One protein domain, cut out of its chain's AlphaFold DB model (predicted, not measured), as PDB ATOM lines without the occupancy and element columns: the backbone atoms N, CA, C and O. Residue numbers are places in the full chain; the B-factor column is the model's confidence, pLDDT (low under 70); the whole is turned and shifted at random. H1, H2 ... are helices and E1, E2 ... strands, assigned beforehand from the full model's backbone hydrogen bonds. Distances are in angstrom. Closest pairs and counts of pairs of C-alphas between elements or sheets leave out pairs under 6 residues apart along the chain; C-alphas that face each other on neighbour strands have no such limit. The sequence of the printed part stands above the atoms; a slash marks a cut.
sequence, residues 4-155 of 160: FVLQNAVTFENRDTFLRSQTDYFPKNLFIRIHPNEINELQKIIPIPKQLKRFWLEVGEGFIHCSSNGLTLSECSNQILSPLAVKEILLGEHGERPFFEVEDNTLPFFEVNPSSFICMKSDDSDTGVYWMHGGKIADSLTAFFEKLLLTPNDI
ATOM      1  N   PHE A   4     101.354 110.329 122.944       78.19
ATOM      2  CA  PHE A   4     100.714 109.725 121.775       78.19
ATOM      3  C   PHE A   4      99.671 110.652 121.126       78.19
ATOM      4  O   PHE A   4      99.590 110.699 119.905       78.19
ATOM      5  N   VAL A   5      98.952 111.464 121.915       79.62
ATOM      6  CA  VAL A   5      97.993 112.466 121.406       79.62
ATOM      7  C   VAL A   5      98.713 113.546 120.588       79.62
ATOM      8  O   VAL A   5      98.184 114.057 119.597       79.62
ATOM      9  N   LEU A   6      99.956 113.850 120.968       81.19
ATOM     10  CA  LEU A   6     100.796 114.868 120.343       81.19
ATOM     11  C   LEU A   6     101.606 114.365 119.137       81.19
ATOM     12  O   LEU A   6     102.188 115.193 118.439       81.19
ATOM     13  N   GLN A   7     101.650 113.053 118.852       77.56
ATOM     14  CA  GLN A   7     102.563 112.468 117.847       77.56
ATOM     15  C   GLN A   7     102.402 113.036 116.427       77.56
ATOM     16  O   GLN A   7     103.320 112.909 115.625       77.56
ATOM     17  N   ASN A   8     101.290 113.710 116.125       74.06
ATOM     18  CA  ASN A   8     101.069 114.429 114.872       74.06
ATOM     19  C   ASN A   8     100.262 115.718 115.092       74.06
ATOM     20  O   ASN A   8      99.350 116.008 114.323       74.06
ATOM     21  N   ALA A   9     100.569 116.470 116.153       81.00
ATOM     22  CA  ALA A   9      99.842 117.690 116.495       81.00
ATOM     23  C   ALA A   9     100.576 118.980 116.105       81.00
ATOM     24  O   ALA A   9     101.801 119.073 116.180       81.00
ATOM     25  N   VAL A  10      99.809 120.006 115.741       83.94
ATOM     26  CA  VAL A  10     100.248 121.404 115.734       83.94
ATOM     27  C   VAL A  10      99.856 122.008 117.078       83.94
ATOM     28  O   VAL A  10      98.700 121.917 117.482       83.94
ATOM     29  N   THR A  11     100.818 122.589 117.793       86.88
ATOM     30  CA  THR A  11     100.583 123.159 119.129       86.88
ATOM     31  C   THR A  11     100.851 124.656 119.116       86.88
ATOM     32  O   THR A  11     101.876 125.098 118.597       86.88
ATOM     33  N   PHE A  12      99.946 125.426 119.706       85.88
ATOM     34  CA  PHE A  12     100.043 126.870 119.848       85.88
ATOM     35  C   PHE A  12     100.216 127.251 121.314       85.88
ATOM     36  O   PHE A  12      99.558 126.705 122.200       85.88
ATOM     37  N   GLU A  13     101.079 128.233 121.564       85.88
ATOM     38  CA  GLU A  13     101.348 128.724 122.919       85.88
ATOM     39  C   GLU A  13     100.144 129.449 123.534       85.88
ATOM     40  O   GLU A  13      99.999 129.462 124.752       85.88
ATOM     41  N   ASN A  14      99.277 130.052 122.715       84.69
ATOM     42  CA  ASN A  14      98.030 130.673 123.155       84.69
ATOM     43  C   ASN A  14      97.060 130.890 121.980       84.69
ATOM     44  O   ASN A  14      97.422 130.739 120.806       84.69
ATOM     45  N   ARG A  15      95.828 131.287 122.316       80.69
ATOM     46  CA  ARG A  15      94.746 131.520 121.354       80.69
ATOM     47  C   ARG A  15      95.064 132.645 120.364       80.69
ATOM     48  O   ARG A  15      94.759 132.499 119.186       80.69
ATOM     49  N   ASP A  16      95.757 133.706 120.780       84.12
ATOM     50  CA  ASP A  16      96.168 134.790 119.870       84.12
ATOM     51  C   ASP A  16      97.121 134.293 118.780       84.12
ATOM     52  O   ASP A  16      97.033 134.703 117.623       84.12
ATOM     53  N   THR A  17      98.034 133.388 119.137       82.56
ATOM     54  CA  THR A  17      98.984 132.794 118.191       82.56
ATOM     55  C   THR A  17      98.251 131.919 117.180       82.56
ATOM     56  O   THR A  17      98.524 132.008 115.984       82.56
ATOM     57  N   PHE A  18      97.278 131.132 117.647       82.50
ATOM     58  CA  PHE A  18      96.395 130.358 116.780       82.50
ATOM     59  C   PHE A  18      95.607 131.264 115.819       82.50
ATOM     60  O   PHE A  18      95.702 131.091 114.604       82.50
ATOM     61  N   LEU A  19      94.921 132.291 116.332       80.12
ATOM     62  CA  LEU A  19      94.109 133.221 115.534       80.12
ATOM     63  C   LEU A  19      94.916 134.020 114.504       80.12
ATOM     64  O   LEU A  19      94.359 134.467 113.507       80.12
ATOM     65  N   ARG A  20      96.219 134.220 114.726       81.38
ATOM     66  CA  ARG A  20      97.126 134.860 113.756       81.38
ATOM     67  C   ARG A  20      97.623 133.908 112.674       81.38
ATOM     68  O   ARG A  20      98.068 134.370 111.631       81.38
ATOM     69  N   SER A  21      97.572 132.602 112.920       72.12
ATOM     70  CA  SER A  21      98.108 131.578 112.018       72.12
ATOM     71  C   SER A  21      97.158 131.165 110.890       72.12
ATOM     72  O   SER A  21      97.505 130.237 110.166       72.12
ATOM     73  N   GLN A  22      95.991 131.826 110.764       63.88
ATOM     74  CA  GLN A  22      94.847 131.417 109.932       63.88
ATOM     75  C   GLN A  22      95.268 130.754 108.620       63.88
ATOM     76  O   GLN A  22      95.623 131.401 107.636       63.88
ATOM     77  N   THR A  23      95.219 129.430 108.642       56.31
ATOM     78  CA  THR A  23      95.214 128.572 107.471       56.31
ATOM     79  C   THR A  23      94.007 127.673 107.688       56.31
ATOM     80  O   THR A  23      93.928 126.983 108.702       56.31
ATOM     81  N   ASP A  24      93.024 127.748 106.793       55.06
ATOM     82  CA  ASP A  24      91.685 127.157 106.966       55.06
ATOM     83  C   ASP A  24      91.662 125.616 106.939       55.06
ATOM     84  O   ASP A  24      90.620 124.999 106.725       55.06
ATOM     85  N   TYR A  25      92.804 124.954 107.143       56.72
ATOM     86  CA  TYR A  25      92.865 123.503 107.158       56.72
ATOM     87  C   TYR A  25      94.103 122.970 107.888       56.72
ATOM     88  O   TYR A  25      95.226 123.060 107.390       56.72
ATOM     89  N   PHE A  26      93.887 122.329 109.039       59.97
ATOM     90  CA  PHE A  26      94.908 121.530 109.715       59.97
ATOM     91  C   PHE A  26      94.628 120.040 109.461       59.97
ATOM     92  O   PHE A  26      93.680 119.499 110.024       59.97
ATOM     93  N   PRO A  27      95.451 119.325 108.666       64.19
ATOM     94  CA  PRO A  27      95.303 117.877 108.451       64.19
ATOM     95  C   PRO A  27      95.797 117.051 109.660       64.19
ATOM     96  O   PRO A  27      96.273 115.928 109.510       64.19
ATOM     97  N   LYS A  28      95.814 117.655 110.849       78.06
ATOM     98  CA  LYS A  28      96.526 117.210 112.049       78.06
ATOM     99  C   LYS A  28      95.751 117.635 113.285       78.06
ATOM    100  O   LYS A  28      94.991 118.599 113.231       78.06
ATOM    101  N   ASN A  29      96.006 116.960 114.404       85.19
ATOM    102  CA  ASN A  29      95.510 117.412 115.700       85.19
ATOM    103  C   ASN A  29      96.002 118.839 115.962       85.19
ATOM    104  O   ASN A  29      97.135 119.183 115.613       85.19
ATOM    105  N   LEU A  30      95.172 119.656 116.591       87.38
ATOM    106  CA  LEU A  30      95.502 121.029 116.927       87.38
ATOM    107  C   LEU A  30      95.286 121.239 118.411       87.38
ATOM    108  O   LEU A  30      94.201 120.960 118.905       87.38
ATOM    109  N   PHE A  31      96.290 121.772 119.100       91.00
ATOM    110  CA  PHE A  31      96.184 122.087 120.518       91.00
ATOM    111  C   PHE A  31      96.626 123.508 120.816       91.00
ATOM    112  O   PHE A  31      97.568 124.027 120.219       91.00
ATOM    113  N   ILE A  32      95.944 124.129 121.767       92.12
ATOM    114  CA  ILE A  32      96.241 125.456 122.284       92.12
ATOM    115  C   ILE A  32      96.472 125.298 123.780       92.12
ATOM    116  O   ILE A  32      95.615 124.771 124.496       92.12
ATOM    117  N   ARG A  33      97.633 125.748 124.266       93.19
ATOM    118  CA  ARG A  33      97.922 125.710 125.701       93.19
ATOM    119  C   ARG A  33      96.917 126.566 126.466       93.19
ATOM    120  O   ARG A  33      96.606 127.688 126.072       93.19
ATOM    121  N   ILE A  34      96.473 126.033 127.597       93.81
ATOM    122  CA  ILE A  34      95.531 126.698 128.494       93.81
ATOM    123  C   ILE A  34      96.297 127.497 129.544       93.81
ATOM    124  O   ILE A  34      97.297 127.026 130.097       93.81
ATOM    125  N   HIS A  35      95.802 128.689 129.875       93.31
ATOM    126  CA  HIS A  35      96.349 129.440 130.995       93.31
ATOM    127  C   HIS A  35      95.855 128.834 132.326       93.31
ATOM    128  O   HIS A  35      94.649 128.656 132.497       93.31
ATOM    129  N   PRO A  36      96.716 128.573 133.333       93.62
ATOM    130  CA  PRO A  36      96.300 127.925 134.588       93.62
ATOM    131  C   PRO A  36      95.142 128.617 135.326       93.62
ATOM    132  O   PRO A  36      94.373 127.964 136.028       93.62
ATOM    133  N   ASN A  37      94.988 129.932 135.146       95.06
ATOM    134  CA  ASN A  37      93.857 130.677 135.706       95.06
ATOM    135  C   ASN A  37      92.496 130.190 135.191       95.06
ATOM    136  O   ASN A  37      91.544 130.222 135.956       95.06
ATOM    137  N   GLU A  38      92.391 129.703 133.954       95.81
ATOM    138  CA  GLU A  38      91.133 129.162 133.422       95.81
ATOM    139  C   GLU A  38      90.681 127.934 134.218       95.81
ATOM    140  O   GLU A  38      89.520 127.821 134.606       95.81
ATOM    141  N   ILE A  39      91.632 127.051 134.540       96.62
ATOM    142  CA  ILE A  39      91.399 125.897 135.412       96.62
ATOM    143  C   ILE A  39      90.956 126.388 136.794       96.62
ATOM    144  O   ILE A  39      89.975 125.882 137.329       96.62
ATOM    145  N   ASN A  40      91.633 127.397 137.356       96.00
ATOM    146  CA  ASN A  40      91.271 127.957 138.661       96.00
ATOM    147  C   ASN A  40      89.848 128.541 138.672       96.00
ATOM    148  O   ASN A  40      89.151 128.384 139.669       96.00
ATOM    149  N   GLU A  41      89.404 129.193 137.593       96.62
ATOM    150  CA  GLU A  41      88.035 129.712 137.488       96.62
ATOM    151  C   GLU A  41      86.990 128.593 137.453       96.62
ATOM    152  O   GLU A  41      85.974 128.703 138.139       96.62
ATOM    153  N   LEU A  42      87.241 127.505 136.718       95.56
ATOM    154  CA  LEU A  42      86.345 126.345 136.700       95.56
ATOM    155  C   LEU A  42      86.320 125.619 138.058       95.56
ATOM    156  O   LEU A  42      85.250 125.228 138.523       95.56
ATOM    157  N   GLN A  43      87.468 125.505 138.742       94.88
ATOM    158  CA  GLN A  43      87.557 124.864 140.066       94.88
ATOM    159  C   GLN A  43      86.720 125.562 141.147       94.88
ATOM    160  O   GLN A  43      86.411 124.939 142.161       94.88
ATOM    161  N   LYS A  44      86.345 126.836 140.960       94.31
ATOM    162  CA  LYS A  44      85.429 127.547 141.872       94.31
ATOM    163  C   LYS A  44      83.982 127.060 141.761       94.31
ATOM    164  O   LYS A  44      83.198 127.328 142.664       94.31
ATOM    165  N   ILE A  45      83.633 126.406 140.655       91.81
ATOM    166  CA  ILE A  45      82.274 125.954 140.339       91.81
ATOM    167  C   ILE A  45      82.141 124.466 140.632       91.81
ATOM    168  O   ILE A  45      81.182 124.045 141.270       91.81
ATOM    169  N   ILE A  46      83.109 123.672 140.168       91.50
ATOM    170  CA  ILE A  46      83.016 122.217 140.206       91.50
ATOM    171  C   ILE A  46      84.401 121.575 140.417       91.50
ATOM    172  O   ILE A  46      85.402 122.076 139.890       91.50
ATOM    173  N   PRO A  47      84.505 120.462 141.169       92.69
ATOM    174  CA  PRO A  47      85.741 119.691 141.243       92.69
ATOM    175  C   PRO A  47      86.177 119.188 139.861       92.69
ATOM    176  O   PRO A  47      85.375 118.669 139.090       92.69
ATOM    177  N   ILE A  48      87.470 119.312 139.549       93.75
ATOM    178  CA  ILE A  48      88.030 118.856 138.269       93.75
ATOM    179  C   ILE A  48      88.786 117.542 138.497       93.75
ATOM    180  O   ILE A  48      89.722 117.542 139.303       93.75
ATOM    181  N   PRO A  49      88.470 116.466 137.754       93.44
ATOM    182  CA  PRO A  49      89.199 115.205 137.841       93.44
ATOM    183  C   PRO A  49      90.692 115.373 137.560       93.44
ATOM    184  O   PRO A  49      91.095 116.081 136.628       93.44
ATOM    185  N   LYS A  50      91.537 114.673 138.330       93.12
ATOM    186  CA  LYS A  50      93.005 114.789 138.244       93.12
ATOM    187  C   LYS A  50      93.540 114.575 136.829       93.12
ATOM    188  O   LYS A  50      94.412 115.325 136.389       93.12
ATOM    189  N   GLN A  51      93.021 113.579 136.108       93.12
ATOM    190  CA  GLN A  51      93.469 113.275 134.745       93.12
ATOM    191  C   GLN A  51      93.160 114.405 133.766       93.12
ATOM    192  O   GLN A  51      94.028 114.747 132.966       93.12
ATOM    193  N   LEU A  52      91.974 115.012 133.861       94.38
ATOM    194  CA  LEU A  52      91.571 116.110 132.987       94.38
ATOM    195  C   LEU A  52      92.357 117.385 133.292       94.38
ATOM    196  O   LEU A  52      92.902 118.006 132.382       94.38
ATOM    197  N   LYS A  53      92.526 117.719 134.578       94.56
ATOM    198  CA  LYS A  53      93.392 118.832 134.991       94.56
ATOM    199  C   LYS A  53      94.817 118.652 134.465       94.56
ATOM    200  O   LYS A  53      95.402 119.596 133.939       94.56
ATOM    201  N   ARG A  54      95.373 117.441 134.582       93.44
ATOM    202  CA  ARG A  54      96.702 117.115 134.049       93.44
ATOM    203  C   ARG A  54      96.745 117.241 132.528       93.44
ATOM    204  O   ARG A  54      97.707 117.795 132.013       93.44
ATOM    205  N   PHE A  55      95.720 116.768 131.821       94.44
ATOM    206  CA  PHE A  55      95.636 116.890 130.369       94.44
ATOM    207  C   PHE A  55      95.651 118.354 129.922       94.44
ATOM    208  O   PHE A  55      96.462 118.719 129.081       94.44
ATOM    209  N   TRP A  56      94.838 119.219 130.527       95.88
ATOM    210  CA  TRP A  56      94.831 120.643 130.187       95.88
ATOM    211  C   TRP A  56      96.167 121.346 130.458       95.88
ATOM    212  O   TRP A  56      96.559 122.220 129.691       95.88
ATOM    213  N   LEU A  57      96.881 120.957 131.520       94.38
ATOM    214  CA  LEU A  57      98.205 121.507 131.836       94.38
ATOM    215  C   LEU A  57      99.313 120.985 130.904       94.38
ATOM    216  O   LEU A  57     100.243 121.728 130.596       94.38
ATOM    217  N   GLU A  58      99.249 119.716 130.489       93.00
ATOM    218  CA  GLU A  58     100.265 119.084 129.632       93.00
ATOM    219  C   GLU A  58     100.032 119.340 128.134       93.00
ATOM    220  O   GLU A  58     100.998 119.472 127.385       93.00
ATOM    221  N   VAL A  59      98.770 119.373 127.697       93.31
ATOM    222  CA  VAL A  59      98.355 119.359 126.284       93.31
ATOM    223  C   VAL A  59      97.580 120.623 125.916       93.31
ATOM    224  O   VAL A  59      97.964 121.313 124.976       93.31
ATOM    225  N   GLY A  60      96.526 120.948 126.668       93.75
ATOM    226  CA  GLY A  60      95.670 122.108 126.403       93.75
ATOM    227  C   GLY A  60      94.269 121.751 125.893       93.75
ATOM    228  O   GLY A  60      93.790 120.637 126.096       93.75
ATOM    229  N   GLU A  61      93.601 122.718 125.265       93.81
ATOM    230  CA  GLU A  61      92.341 122.528 124.529       93.81
ATOM    231  C   GLU A  61      92.622 122.343 123.035       93.81
ATOM    232  O   GLU A  61      93.730 122.625 122.580       93.81
ATOM    233  N   GLY A  62      91.628 121.928 122.251       90.12
ATOM    234  CA  GLY A  62      91.748 121.957 120.795       90.12
ATOM    235  C   GLY A  62      90.999 120.840 120.089       90.12
ATOM    236  O   GLY A  62      90.018 120.324 120.605       90.12
ATOM    237  N   PHE A  63      91.455 120.474 118.899       86.19
ATOM    238  CA  PHE A  63      90.736 119.613 117.968       86.19
ATOM    239  C   PHE A  63      91.527 118.344 117.677       86.19
ATOM    240  O   PHE A  63      92.721 118.393 117.368       86.19
ATOM    241  N   ILE A  64      90.849 117.200 117.734       83.00
ATOM    242  CA  ILE A  64      91.413 115.916 117.327       83.00
ATOM    243  C   ILE A  64      90.908 115.573 115.933       83.00
ATOM    244  O   ILE A  64      89.709 115.447 115.688       83.00
ATOM    245  N   HIS A  65      91.845 115.369 115.015       75.44
ATOM    246  CA  HIS A  65      91.531 114.911 113.676       75.44
ATOM    247  C   HIS A  65      91.437 113.381 113.668       75.44
ATOM    248  O   HIS A  65      92.448 112.683 113.739       75.44
ATOM    249  N   CYS A  66      90.217 112.853 113.565       64.44
ATOM    250  CA  CYS A  66      89.981 111.419 113.418       64.44
ATOM    251  C   CYS A  66      89.808 111.075 111.934       64.44
ATOM    252  O   CYS A  66      88.711 111.159 111.391       64.44
ATOM    253  N   SER A  67      90.895 110.698 111.263       52.75
ATOM    254  CA  SER A  67      90.835 110.138 109.911       52.75
ATOM    255  C   SER A  67      90.612 108.631 110.022       52.75
ATOM    256  O   SER A  67      91.583 107.875 110.052       52.75
ATOM    257  N   SER A  68      89.364 108.165 110.062       49.41
ATOM    258  CA  SER A  68      89.113 106.741 109.803       49.41
ATOM    259  C   SER A  68      89.261 106.442 108.305       49.41
ATOM    260  O   SER A  68      89.872 105.436 107.952       49.41
ATOM    261  N   ASN A  69      88.839 107.347 107.405       42.53
ATOM    262  CA  ASN A  69      88.762 107.053 105.960       42.53
ATOM    263  C   ASN A  69      89.205 108.208 105.028       42.53
ATOM    264  O   ASN A  69      88.900 108.182 103.835       42.53
ATOM    265  N   GLY A  70      89.848 109.264 105.540       37.62
ATOM    266  CA  GLY A  70      90.091 110.493 104.764       37.62
ATOM    267  C   GLY A  70      88.842 111.360 104.523       37.62
ATOM    268  O   GLY A  70      88.919 112.350 103.799       37.62
ATOM    269  N   LEU A  71      87.706 111.019 105.143       34.69
ATOM    270  CA  LEU A  71      86.511 111.856 105.212       34.69
ATOM    271  C   LEU A  71      86.424 112.471 106.611       34.69
ATOM    272  O   LEU A  71      86.124 111.787 107.585       34.69
ATOM    273  N   THR A  72      86.703 113.768 106.708       42.31
ATOM    274  CA  THR A  72      86.313 114.577 107.864       42.31
ATOM    275  C   THR A  72      84.797 114.732 107.798       42.31
ATOM    276  O   THR A  72      84.299 115.447 106.928       42.31
ATOM    277  N   LEU A  73      84.047 114.052 108.665       44.56
ATOM    278  CA  LEU A  73      82.616 114.324 108.794       44.56
ATOM    279  C   LEU A  73      82.459 115.761 109.300       44.56
ATOM    280  O   LEU A  73      82.909 116.091 110.395       44.56
ATOM    281  N   SER A  74      81.839 116.621 108.490       46.09
ATOM    282  CA  SER A  74      81.677 118.058 108.757       46.09
ATOM    283  C   SER A  74      80.869 118.377 110.019       46.09
ATOM    284  O   SER A  74      80.819 119.530 110.431       46.09
ATOM    285  N   GLU A  75      80.219 117.375 110.615       47.03
ATOM    286  CA  GLU A  75      79.370 117.517 111.802       47.03
ATOM    287  C   GLU A  75      80.068 117.112 113.108       47.03
ATOM    288  O   GLU A  75      79.528 117.351 114.189       47.03
ATOM    289  N   CYS A  76      81.269 116.527 113.035       55.69
ATOM    290  CA  CYS A  76      82.031 116.137 114.216       55.69
ATOM    291  C   CYS A  76      83.048 117.224 114.572       55.69
ATOM    292  O   CYS A  76      84.049 117.389 113.872       55.69
ATOM    293  N   SER A  77      82.823 117.946 115.672       66.88
ATOM    294  CA  SER A  77      83.779 118.945 116.157       66.88
ATOM    295  C   SER A  77      85.012 118.297 116.790       66.88
ATOM    296  O   SER A  77      86.087 118.877 116.698       66.88
ATOM    297  N   ASN A  78      84.905 117.081 117.354       81.81
ATOM    298  CA  ASN A  78      86.008 116.345 118.002       81.81
ATOM    299  C   ASN A  78      86.910 117.259 118.849       81.81
ATOM    300  O   ASN A  78      88.143 117.246 118.741       81.81
ATOM    301  N   GLN A  79      86.270 118.107 119.646       88.25
ATOM    302  CA  GLN A  79      86.919 119.226 120.299       88.25
ATOM    303  C   GLN A  79      87.066 118.946 121.786       88.25
ATOM    304  O   GLN A  79      86.090 118.723 122.491       88.25
ATOM    305  N   ILE A  80      88.284 119.044 122.296       93.38
ATOM    306  CA  ILE A  80      88.529 119.180 123.727       93.38
ATOM    307  C   ILE A  80      88.246 120.626 124.116       93.38
ATOM    308  O   ILE A  80      88.878 121.551 123.601       93.38
ATOM    309  N   LEU A  81      87.311 120.807 125.039       93.75
ATOM    310  CA  LEU A  81      86.872 122.110 125.521       93.75
ATOM    311  C   LEU A  81      87.907 122.726 126.476       93.75
ATOM    312  O   LEU A  81      88.523 122.016 127.281       93.75
ATOM    313  N   SER A  82      88.073 124.053 126.433       94.94
ATOM    314  CA  SER A  82      88.769 124.787 127.500       94.94
ATOM    315  C   SER A  82      87.963 124.757 128.793       94.94
ATOM    316  O   SER A  82      86.733 124.723 128.754       94.94
ATOM    317  N   PRO A  83      88.626 124.901 129.953       96.50
ATOM    318  CA  PRO A  83      87.949 125.076 131.230       96.50
ATOM    319  C   PRO A  83      86.922 126.215 131.229       96.50
ATOM    320  O   PRO A  83      85.890 126.096 131.884       96.50
ATOM    321  N   LEU A  84      87.180 127.303 130.492       94.00
ATOM    322  CA  LEU A  84      86.220 128.398 130.345       94.00
ATOM    323  C   LEU A  84      84.982 127.981 129.546       94.00
ATOM    324  O   LEU A  84      83.879 128.236 130.013       94.00
ATOM    325  N   ALA A  85      85.145 127.279 128.420       92.12
ATOM    326  CA  ALA A  85      84.008 126.759 127.659       92.12
ATOM    327  C   ALA A  85      83.175 125.770 128.495       92.12
ATOM    328  O   ALA A  85      81.951 125.844 128.511       92.12
ATOM    329  N   VAL A  86      83.830 124.897 129.271       93.56
ATOM    330  CA  VAL A  86      83.141 124.014 130.228       93.56
ATOM    331  C   VAL A  86      82.355 124.825 131.258       93.56
ATOM    332  O   VAL A  86      81.194 124.526 131.518       93.56
ATOM    333  N   LYS A  87      82.965 125.866 131.837       92.88
ATOM    334  CA  LYS A  87      82.292 126.766 132.779       92.88
ATOM    335  C   LYS A  87      81.058 127.417 132.150       92.88
ATOM    336  O   LYS A  87      80.009 127.414 132.782       92.88
ATOM    337  N   GLU A  88      81.170 127.946 130.937       90.56
ATOM    338  CA  GLU A  88      80.046 128.555 130.217       90.56
ATOM    339  C   GLU A  88      78.920 127.541 129.984       90.56
ATOM    340  O   GLU A  88      77.756 127.866 130.198       90.56
ATOM    341  N   ILE A  89      79.244 126.293 129.625       88.94
ATOM    342  CA  ILE A  89      78.248 125.222 129.464       88.94
ATOM    343  C   ILE A  89      77.530 124.948 130.789       88.94
ATOM    344  O   ILE A  89      76.303 124.905 130.817       88.94
ATOM    345  N   LEU A  90      78.272 124.811 131.891       88.31
ATOM    346  CA  LEU A  90      77.700 124.548 133.216       88.31
ATOM    347  C   LEU A  90      76.825 125.701 133.734       88.31
ATOM    348  O   LEU A  90      75.912 125.467 134.520       88.31
ATOM    349  N   LEU A  91      77.097 126.936 133.309       87.75
ATOM    350  CA  LEU A  91      76.294 128.116 133.645       87.75
ATOM    351  C   LEU A  91      75.130 128.356 132.669       87.75
ATOM    352  O   LEU A  91      74.315 129.245 132.906       87.75
ATOM    353  N   GLY A  92      75.035 127.582 131.583       83.00
ATOM    354  CA  GLY A  92      74.055 127.806 130.518       83.00
ATOM    355  C   GLY A  92      74.336 129.059 129.676       83.00
ATOM    356  O   GLY A  92      73.424 129.600 129.060       83.00
ATOM    357  N   GLU A  93      75.581 129.533 129.656       82.19
ATOM    358  CA  GLU A  93      76.033 130.752 128.967       82.19
ATOM    359  C   GLU A  93      76.685 130.460 127.599       82.19
ATOM    360  O   GLU A  93      77.064 131.377 126.870       82.19
ATOM    361  N   HIS A  94      76.825 129.184 127.224       72.75
ATOM    362  CA  HIS A  94      77.538 128.767 126.016       72.75
ATOM    363  C   HIS A  94      76.694 128.905 124.727       72.75
ATOM    364  O   HIS A  94      76.180 127.926 124.174       72.75
ATOM    365  N   GLY A  95      76.608 130.135 124.212       66.12
ATOM    366  CA  GLY A  95      76.008 130.480 122.912       66.12
ATOM    367  C   GLY A  95      74.478 130.342 122.835       66.12
ATOM    368  O   GLY A  95      73.809 130.087 123.828       66.12
ATOM    369  N   GLU A  96      73.906 130.488 121.632       56.91
ATOM    370  CA  GLU A  96      72.459 130.318 121.355       56.91
ATOM    371  C   GLU A  96      72.021 128.839 121.264       56.91
ATOM    372  O   GLU A  96      71.066 128.493 120.565       56.91
ATOM    373  N   ARG A  97      72.756 127.921 121.897       60.81
ATOM    374  CA  ARG A  97      72.443 126.490 121.827       60.81
ATOM    375  C   ARG A  97      71.292 126.158 122.794       60.81
ATOM    376  O   ARG A  97      71.158 126.827 123.818       60.81
ATOM    377  N   PRO A  98      70.437 125.161 122.488       56.28
ATOM    378  CA  PRO A  98      69.379 124.747 123.410       56.28
ATOM    379  C   PRO A  98      69.981 124.406 124.778       56.28
ATOM    380  O   PRO A  98      71.076 123.853 124.835       56.28
ATOM    381  N   PHE A  99      69.274 124.742 125.864       56.75
ATOM    382  CA  PHE A  99      69.690 124.404 127.228       56.75
ATOM    383  C   PHE A  99      70.043 122.911 127.306       56.75
ATOM    384  O   PHE A  99      69.158 122.058 127.218       56.75
ATOM    385  N   PHE A 100      71.332 122.595 127.438       66.38
ATOM    386  CA  PHE A 100      71.781 121.240 127.730       66.38
ATOM    387  C   PHE A 100      71.730 121.061 129.241       66.38
ATOM    388  O   PHE A 100      72.398 121.783 129.979       66.38
ATOM    389  N   GLU A 101      70.929 120.111 129.707       68.25
ATOM    390  CA  GLU A 101      70.925 119.740 131.116       68.25
ATOM    391  C   GLU A 101      72.096 118.786 131.353       68.25
ATOM    392  O   GLU A 101      72.029 117.595 131.067       68.25
ATOM    393  N   VAL A 102      73.222 119.325 131.807       72.88
ATOM    394  CA  VAL A 102      74.357 118.505 132.232       72.88
ATOM    395  C   VAL A 102      73.999 117.885 133.581       72.88
ATOM    396  O   VAL A 102      73.612 118.604 134.498       72.88
ATOM    397  N   GLU A 103      74.116 116.559 133.709       79.81
ATOM    398  CA  GLU A 103      73.842 115.878 134.980       79.81
ATOM    399  C   GLU A 103      74.677 116.475 136.121       79.81
ATOM    400  O   GLU A 103      75.869 116.765 135.951       79.81
ATOM    401  N   ASP A 104      74.087 116.554 137.314       79.31
ATOM    402  CA  ASP A 104      74.806 116.948 138.520       79.31
ATOM    403  C   ASP A 104      76.103 116.147 138.684       79.31
ATOM    404  O   ASP A 104      76.162 114.922 138.515       79.31
ATOM    405  N   ASN A 105      77.161 116.854 139.069       85.69
ATOM    406  CA  ASN A 105      78.501 116.304 139.234       85.69
ATOM    407  C   ASN A 105      79.080 115.654 137.961       85.69
ATOM    408  O   ASN A 105      79.832 114.675 138.035       85.69
ATOM    409  N   THR A 106      78.730 116.162 136.780       88.31
ATOM    410  CA  THR A 106      79.400 115.801 135.527       88.31
ATOM    411  C   THR A 106      80.069 117.005 134.889       88.31
ATOM    412  O   THR A 106      79.630 118.144 135.020       88.31
ATOM    413  N   LEU A 107      81.191 116.742 134.228       92.81
ATOM    414  CA  LEU A 107      82.030 117.750 133.608       92.81
ATOM    415  C   LEU A 107      82.184 117.396 132.120       92.81
ATOM    416  O   LEU A 107      82.918 116.448 131.811       92.81
ATOM    417  N   PRO A 108      81.492 118.102 131.205       92.81
ATOM    418  CA  PRO A 108      81.658 117.911 129.770       92.81
ATOM    419  C   PRO A 108      83.033 118.435 129.370       92.81
ATOM    420  O   PRO A 108      83.348 119.588 129.633       92.81
ATOM    421  N   PHE A 109      83.874 117.601 128.767       94.25
ATOM    422  CA  PHE A 109      85.241 118.001 128.396       94.25
ATOM    423  C   PHE A 109      85.544 117.815 126.912       94.25
ATOM    424  O   PHE A 109      86.528 118.365 126.420       94.25
ATOM    425  N   PHE A 110      84.720 117.042 126.206       92.81
ATOM    426  CA  PHE A 110      84.896 116.764 124.789       92.81
ATOM    427  C   PHE A 110      83.571 116.956 124.060       92.81
ATOM    428  O   PHE A 110      82.591 116.280 124.369       92.81
ATOM    429  N   GLU A 111      83.538 117.865 123.098       88.75
ATOM    430  CA  GLU A 111      82.418 118.058 122.190       88.75
ATOM    431  C   GLU A 111      82.578 117.114 120.995       88.75
ATOM    432  O   GLU A 111      83.563 117.171 120.256       88.75
ATOM    433  N   VAL A 112      81.608 116.215 120.825       82.75
ATOM    434  CA  VAL A 112      81.547 115.326 119.658       82.75
ATOM    435  C   VAL A 112      80.916 116.073 118.489       82.75
ATOM    436  O   VAL A 112      81.404 115.991 117.368       82.75
ATOM    437  N   ASN A 113      79.836 116.803 118.766       76.50
ATOM    438  CA  ASN A 113      79.106 117.659 117.839       76.50
ATOM    439  C   ASN A 113      78.404 118.778 118.639       76.50
ATOM    440  O   ASN A 113      78.378 118.703 119.872       76.50
ATOM    441  N   PRO A 114      77.770 119.774 117.987       73.94
ATOM    442  CA  PRO A 114      77.190 120.925 118.679       73.94
ATOM    443  C   PRO A 114      76.145 120.620 119.766       73.94
ATOM    444  O   PRO A 114      75.745 121.534 120.486       73.94
ATOM    445  N   SER A 115      75.657 119.383 119.874       74.50
ATOM    446  CA  SER A 115      74.632 118.970 120.838       74.50
ATOM    447  C   SER A 115      74.993 117.721 121.646       74.50
ATOM    448  O   SER A 115      74.124 117.150 122.302       74.50
ATOM    449  N   SER A 116      76.249 117.267 121.607       81.12
ATOM    450  CA  SER A 116      76.659 116.037 122.283       81.12
ATOM    451  C   SER A 116      78.055 116.144 122.878       81.12
ATOM    452  O   SER A 116      79.026 116.465 122.186       81.12
ATOM    453  N   PHE A 117      78.141 115.814 124.166       88.56
ATOM    454  CA  PHE A 117      79.370 115.869 124.939       88.56
ATOM    455  C   PHE A 117      79.739 114.509 125.528       88.56
ATOM    456  O   PHE A 117      78.887 113.697 125.907       88.56
ATOM    457  N   ILE A 118      81.046 114.311 125.660       92.06
ATOM    458  CA  ILE A 118      81.635 113.315 126.539       92.06
ATOM    459  C   ILE A 118      81.981 113.988 127.861       92.06
ATOM    460  O   ILE A 118      82.564 115.079 127.897       92.06
ATOM    461  N   CYS A 119      81.657 113.297 128.944       93.31
ATOM    462  CA  CYS A 119      81.781 113.804 130.295       93.31
ATOM    463  C   CYS A 119      82.708 112.936 131.150       93.31
ATOM    464  O   CYS A 119      82.912 111.745 130.903       93.31
ATOM    465  N   MET A 120      83.226 113.535 132.216       94.00
ATOM    466  CA  MET A 120      83.785 112.828 133.368       94.00
ATOM    467  C   MET A 120      82.937 113.133 134.600       94.00
ATOM    468  O   MET A 120      82.293 114.180 134.669       94.00
ATOM    469  N   LYS A 121      82.928 112.234 135.588       91.19
ATOM    470  CA  LYS A 121      82.312 112.540 136.886       91.19
ATOM    471  C   LYS A 121      83.217 113.516 137.635       91.19
ATOM    472  O   LYS A 121      84.430 113.326 137.663       91.19
ATOM    473  N   SER A 122      82.633 114.572 138.191       84.56
ATOM    474  CA  SER A 122      83.346 115.653 138.865       84.56
ATOM    475  C   SER A 122      83.674 115.279 140.308       84.56
ATOM    476  O   SER A 122      83.142 115.823 141.277       84.56
ATOM    477  N   ASP A 123      84.552 114.307 140.456       79.00
ATOM    478  CA  ASP A 123      85.151 113.977 141.733       79.00
ATOM    479  C   ASP A 123      86.677 113.920 141.571       79.00
ATOM    480  O   ASP A 123      87.219 113.924 140.462       79.00
ATOM    481  N   ASP A 124      87.397 113.958 142.690       62.50
ATOM    482  CA  ASP A 124      88.866 113.941 142.698       62.50
ATOM    483  C   ASP A 124      89.440 112.515 142.519       62.50
ATOM    484  O   ASP A 124      90.634 112.280 142.748       62.50
ATOM    485  N   SER A 125      88.601 111.542 142.139       66.75
ATOM    486  CA  SER A 125      89.013 110.166 141.871       66.75
ATOM    487  C   SER A 125      89.396 109.967 140.400       66.75
ATOM    488  O   SER A 125      89.090 110.784 139.528       66.75
ATOM    489  N   ASP A 126      90.140 108.894 140.117       61.75
ATOM    490  CA  ASP A 126      90.435 108.476 138.743       61.75
ATOM    491  C   ASP A 126      89.162 107.884 138.126       61.75
ATOM    492  O   ASP A 126      88.949 106.673 138.106       61.75
ATOM    493  N   THR A 127      88.275 108.769 137.677       72.38
ATOM    494  CA  THR A 127      86.986 108.391 137.107       72.38
ATOM    495  C   THR A 127      87.095 108.023 135.639       72.38
ATOM    496  O   THR A 127      87.940 108.515 134.886       72.38
ATOM    497  N   GLY A 128      86.189 107.134 135.235       89.12
ATOM    498  CA  GLY A 128      85.963 106.812 133.837       89.12
ATOM    499  C   GLY A 128      85.417 107.991 133.030       89.12
ATOM    500  O   GLY A 128      85.113 109.070 133.539       89.12
ATOM    501  N   VAL A 129      85.266 107.735 131.742       92.69
ATOM    502  CA  VAL A 129      84.730 108.656 130.742       92.69
ATOM    503  C   VAL A 129      83.352 108.152 130.323       92.69
ATOM    504  O   VAL A 129      83.195 106.949 130.115       92.69
ATOM    505  N   TYR A 130      82.361 109.035 130.204       91.19
ATOM    506  CA  TYR A 130      80.942 108.692 130.045       91.19
ATOM    507  C   TYR A 130      80.270 109.534 128.962       91.19
ATOM    508  O   TYR A 130      80.705 110.644 128.662       91.19
ATOM    509  N   TRP A 131      79.161 109.033 128.426       87.50
ATOM    510  CA  TRP A 131      78.225 109.867 127.673       87.50
ATOM    511  C   TRP A 131      77.510 110.853 128.597       87.50
ATOM    512  O   TRP A 131      77.177 110.484 129.721       87.50
ATOM    513  N   MET A 132      77.208 112.058 128.101       85.25
ATOM    514  CA  MET A 132      76.423 113.066 128.835       85.25
ATOM    515  C   MET A 132      75.112 112.513 129.417       85.25
ATOM    516  O   MET A 132      74.747 112.870 130.529       85.25
ATOM    517  N   HIS A 133      74.449 111.607 128.691       82.62
ATOM    518  CA  HIS A 133      73.221 110.927 129.119       82.62
ATOM    519  C   HIS A 133      73.315 109.409 128.925       82.62
ATOM    520  O   HIS A 133      72.418 108.781 128.359       82.62
ATOM    521  N   GLY A 134      74.440 108.798 129.300       82.06
ATOM    522  CA  GLY A 134      74.613 107.376 129.028       82.06
ATOM    523  C   GLY A 134      75.749 106.685 129.762       82.06
ATOM    524  O   GLY A 134      76.255 107.129 130.788       82.06
ATOM    525  N   GLY A 135      76.108 105.518 129.231       85.06
ATOM    526  CA  GLY A 135      77.040 104.600 129.872       85.06
ATOM    527  C   GLY A 135      78.503 105.039 129.821       85.06
ATOM    528  O   GLY A 135      78.896 105.963 129.105       85.06
ATOM    529  N   LYS A 136      79.328 104.304 130.575       89.75
ATOM    530  CA  LYS A 136      80.787 104.431 130.563       89.75
ATOM    531  C   LYS A 136      81.360 104.017 129.202       89.75
ATOM    532  O   LYS A 136      81.006 102.971 128.668       89.75
ATOM    533  N   ILE A 137      82.288 104.815 128.692       88.81
ATOM    534  CA  ILE A 137      82.996 104.662 127.412       88.81
ATOM    535  C   ILE A 137      84.409 104.116 127.638       88.81
ATOM    536  O   ILE A 137      84.889 103.240 126.910       88.81
ATOM    537  N   ALA A 138      85.091 104.630 128.661       90.94
ATOM    538  CA  ALA A 138      86.447 104.236 129.009       90.94
ATOM    539  C   ALA A 138      86.675 104.315 130.522       90.94
ATOM    540  O   ALA A 138      85.978 105.037 131.229       90.94
ATOM    541  N   ASP A 139      87.667 103.573 131.009       91.56
ATOM    542  CA  ASP A 139      88.035 103.545 132.430       91.56
ATOM    543  C   ASP A 139      88.906 104.733 132.853       91.56
ATOM    544  O   ASP A 139      89.087 104.974 134.041       91.56
ATOM    545  N   SER A 140      89.452 105.476 131.891       92.25
ATOM    546  CA  SER A 140      90.326 106.620 132.126       92.25
ATOM    547  C   SER A 140      90.340 107.549 130.912       92.25
ATOM    548  O   SER A 140      89.935 107.162 129.810       92.25
ATOM    549  N   LEU A 141      90.855 108.765 131.096       92.50
ATOM    550  CA  LEU A 141      91.029 109.730 130.012       92.50
ATOM    551  C   LEU A 141      92.062 109.242 128.985       92.50
ATOM    552  O   LEU A 141      91.874 109.404 127.782       92.50
ATOM    553  N   THR A 142      93.135 108.592 129.447       91.06
ATOM    554  CA  THR A 142      94.130 107.969 128.562       91.06
ATOM    555  C   THR A 142      93.495 106.878 127.701       91.06
ATOM    556  O   THR A 142      93.644 106.924 126.485       91.06
ATOM    557  N   ALA A 143      92.724 105.964 128.301       90.06
ATOM    558  CA  ALA A 143      92.057 104.892 127.565       90.06
ATOM    559  C   ALA A 143      91.018 105.430 126.566       90.06
ATOM    560  O   ALA A 143      90.839 104.859 125.493       90.06
ATOM    561  N   PHE A 144      90.343 106.538 126.890       90.50
ATOM    562  CA  PHE A 144      89.458 107.221 125.946       90.50
ATOM    563  C   PHE A 144      90.220 107.703 124.706       90.50
ATOM    564  O   PHE A 144      89.828 107.365 123.591       90.50
ATOM    565  N   PHE A 145      91.327 108.432 124.882       87.75
ATOM    566  CA  PHE A 145      92.115 108.926 123.750       87.75
ATOM    567  C   PHE A 145      92.808 107.807 122.964       87.75
ATOM    568  O   PHE A 145      92.933 107.919 121.748       87.75
ATOM    569  N   GLU A 146      93.239 106.725 123.618       85.56
ATOM    570  CA  GLU A 146      93.770 105.544 122.926       85.56
ATOM    571  C   GLU A 146      92.715 104.926 122.008       85.56
ATOM    572  O   GLU A 146      92.997 104.700 120.834       85.56
ATOM    573  N   LYS A 147      91.479 104.738 122.496       83.25
ATOM    574  CA  LYS A 147      90.375 104.246 121.660       83.25
ATOM    575  C   LYS A 147      90.055 105.205 120.511       83.25
ATOM    576  O   LYS A 147      89.933 104.764 119.375       83.25
ATOM    577  N   LEU A 148      89.963 106.505 120.798       82.19
ATOM    578  CA  LEU A 148      89.672 107.555 119.812       82.19
ATOM    579  C   LEU A 148      90.690 107.567 118.663       82.19
ATOM    580  O   LEU A 148      90.305 107.711 117.508       82.19
ATOM    581  N   LEU A 149      91.980 107.411 118.971       78.88
ATOM    582  CA  LEU A 149      93.063 107.569 117.997       78.88
ATOM    583  C   LEU A 149      93.495 106.262 117.320       78.88
ATOM    584  O   LEU A 149      93.944 106.300 116.177       78.88
ATOM    585  N   LEU A 150      93.417 105.124 118.014       75.31
ATOM    586  CA  LEU A 150      93.947 103.844 117.523       75.31
ATOM    587  C   LEU A 150      92.856 102.908 117.008       75.31
ATOM    588  O   LEU A 150      93.104 102.119 116.098       75.31
ATOM    589  N   THR A 151      91.658 102.990 117.581       69.88
ATOM    590  CA  THR A 151      90.527 102.123 117.235       69.88
ATOM    591  C   THR A 151      89.245 102.947 117.082       69.88
ATOM    592  O   THR A 151      88.258 102.673 117.769       69.88
ATOM    593  N   PRO A 152      89.221 103.971 116.205       63.53
ATOM    594  CA  PRO A 152      88.078 104.875 116.100       63.53
ATOM    595  C   PRO A 152      86.771 104.138 115.772       63.53
ATOM    596  O   PRO A 152      85.725 104.480 116.309       63.53
ATOM    597  N   ASN A 153      86.846 103.061 114.984       62.50
ATOM    598  CA  ASN A 153      85.697 102.223 114.619       62.50
ATOM    599  C   ASN A 153      85.054 101.489 115.814       62.50
ATOM    600  O   ASN A 153      83.910 101.050 115.712       62.50
ATOM    601  N   ASP A 154      85.760 101.364 116.944       60.81
ATOM    602  CA  ASP A 154      85.232 100.764 118.178       60.81
ATOM    603  C   ASP A 154      84.436 101.774 119.018       60.81
ATOM    604  O   ASP A 154      83.821 101.423 120.030       60.81
ATOM    605  N   ILE A 155      84.440 103.045 118.610       61.00
ATOM    606  CA  ILE A 155      83.591 104.086 119.165       61.00
ATOM    607  C   ILE A 155      82.480 104.336 118.129       61.00
ATOM    608  O   ILE A 155      82.777 104.886 117.071       61.00
TER     609      ILE A 155
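What this domain is: This is residues 4 to 155 of the 160 residues of the protein "SMI1/KNR4 family protein" of Conchiformibius steedae (UniProt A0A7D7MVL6). Two small sheets, E1 E2 E3 and the twisted E4 E5 E6 E7, are bridged by the short stretch 79 to 80, which pairs with E3 on one side and with E4 on the other. H1 caps one end of the first sheet, H5 covers part of one face of the second, and H2 and H4 lie side by side, with H4 next to E4. The printed part has 152 residues, with elements in the order E1 H1 E2 H2 H3 E3 H4 E4 E5 E6 E7 H5; under half of the residues are in these mixed helices and strands. The sheet E1 E2 E3 is mixed, the other antiparallel. The whole is compact and rounded, with a radius of gyration of the C-alphas of 14.9 A and spans of 37 by 36 by 30 A.

How they stand to each other: E1, residues 9 to 12, H1, residues 15 to 20, and E2, residues 29 to 32, form a strand-helix-strand unit, two parallel neighbour strands with a helix between, and its crossover is right-handed. N 10 and O 29 are 2.8 A apart. H1 is on this sheet over E1 at a height of 7.9 A, and only just stands up from it, rising 40.2 degrees. E3, residues 61 to 63, is antiparallel to E2, with N 30 and O 63 2.9 A apart. H2, residues 36 to 43, touches H4, residues 83 to 91, at a shallow tilt of 23 degrees, the same way; the closest C-alphas, Ile 39 and Pro 83, are 5.5 A apart. H3, residues 50 to 58, is close to H2 but not clearly touching, the closest C-alphas, Pro 36 and Leu 57, being 7.2 A apart. E4, residues 106 to 113, E5, residues 116 to 121, E6, residues 129 to 131, and E7, residues 136 to 138, make a meander of hairpins, each strand the antiparallel neighbour of the one before. N 107 and O 120 are 2.8 A apart, N 119 and O 130 2.8 A, N 129 and O 138 2.8 A. H4 only grazes this sheet. H5, residues 141 to 150, forms two layers with it, a helix on one face: it is over E7 at a height of 9.1 A and across the strands, at 82 degrees on the local plane. In the five helices every O i to N i+4 pair is within hydrogen-bond range.

Where its parts are: E1 begins at C-alpha 9 (99.842, 117.690, 116.495). E4, 17.8 A long, bends by 67 degrees at C-alpha 109 (85.241, 118.001, 128.396). E5 is 16.0 A long. H5, 14.1 A long, ends at C-alpha 150 (93.947, 103.844, 117.523).

The domain as a whole: The C-alphas farthest apart, Lys 44 and Asn 69, are 41.5 A apart. The printed part has no cut. The links E3 to H4 and H4 to E4 are long. The mean pLDDT of the printed part is 81.0; residues 22 to 27, 66 to 77, 95 to 101, 124 to 126 and 151 to 155 are under 70.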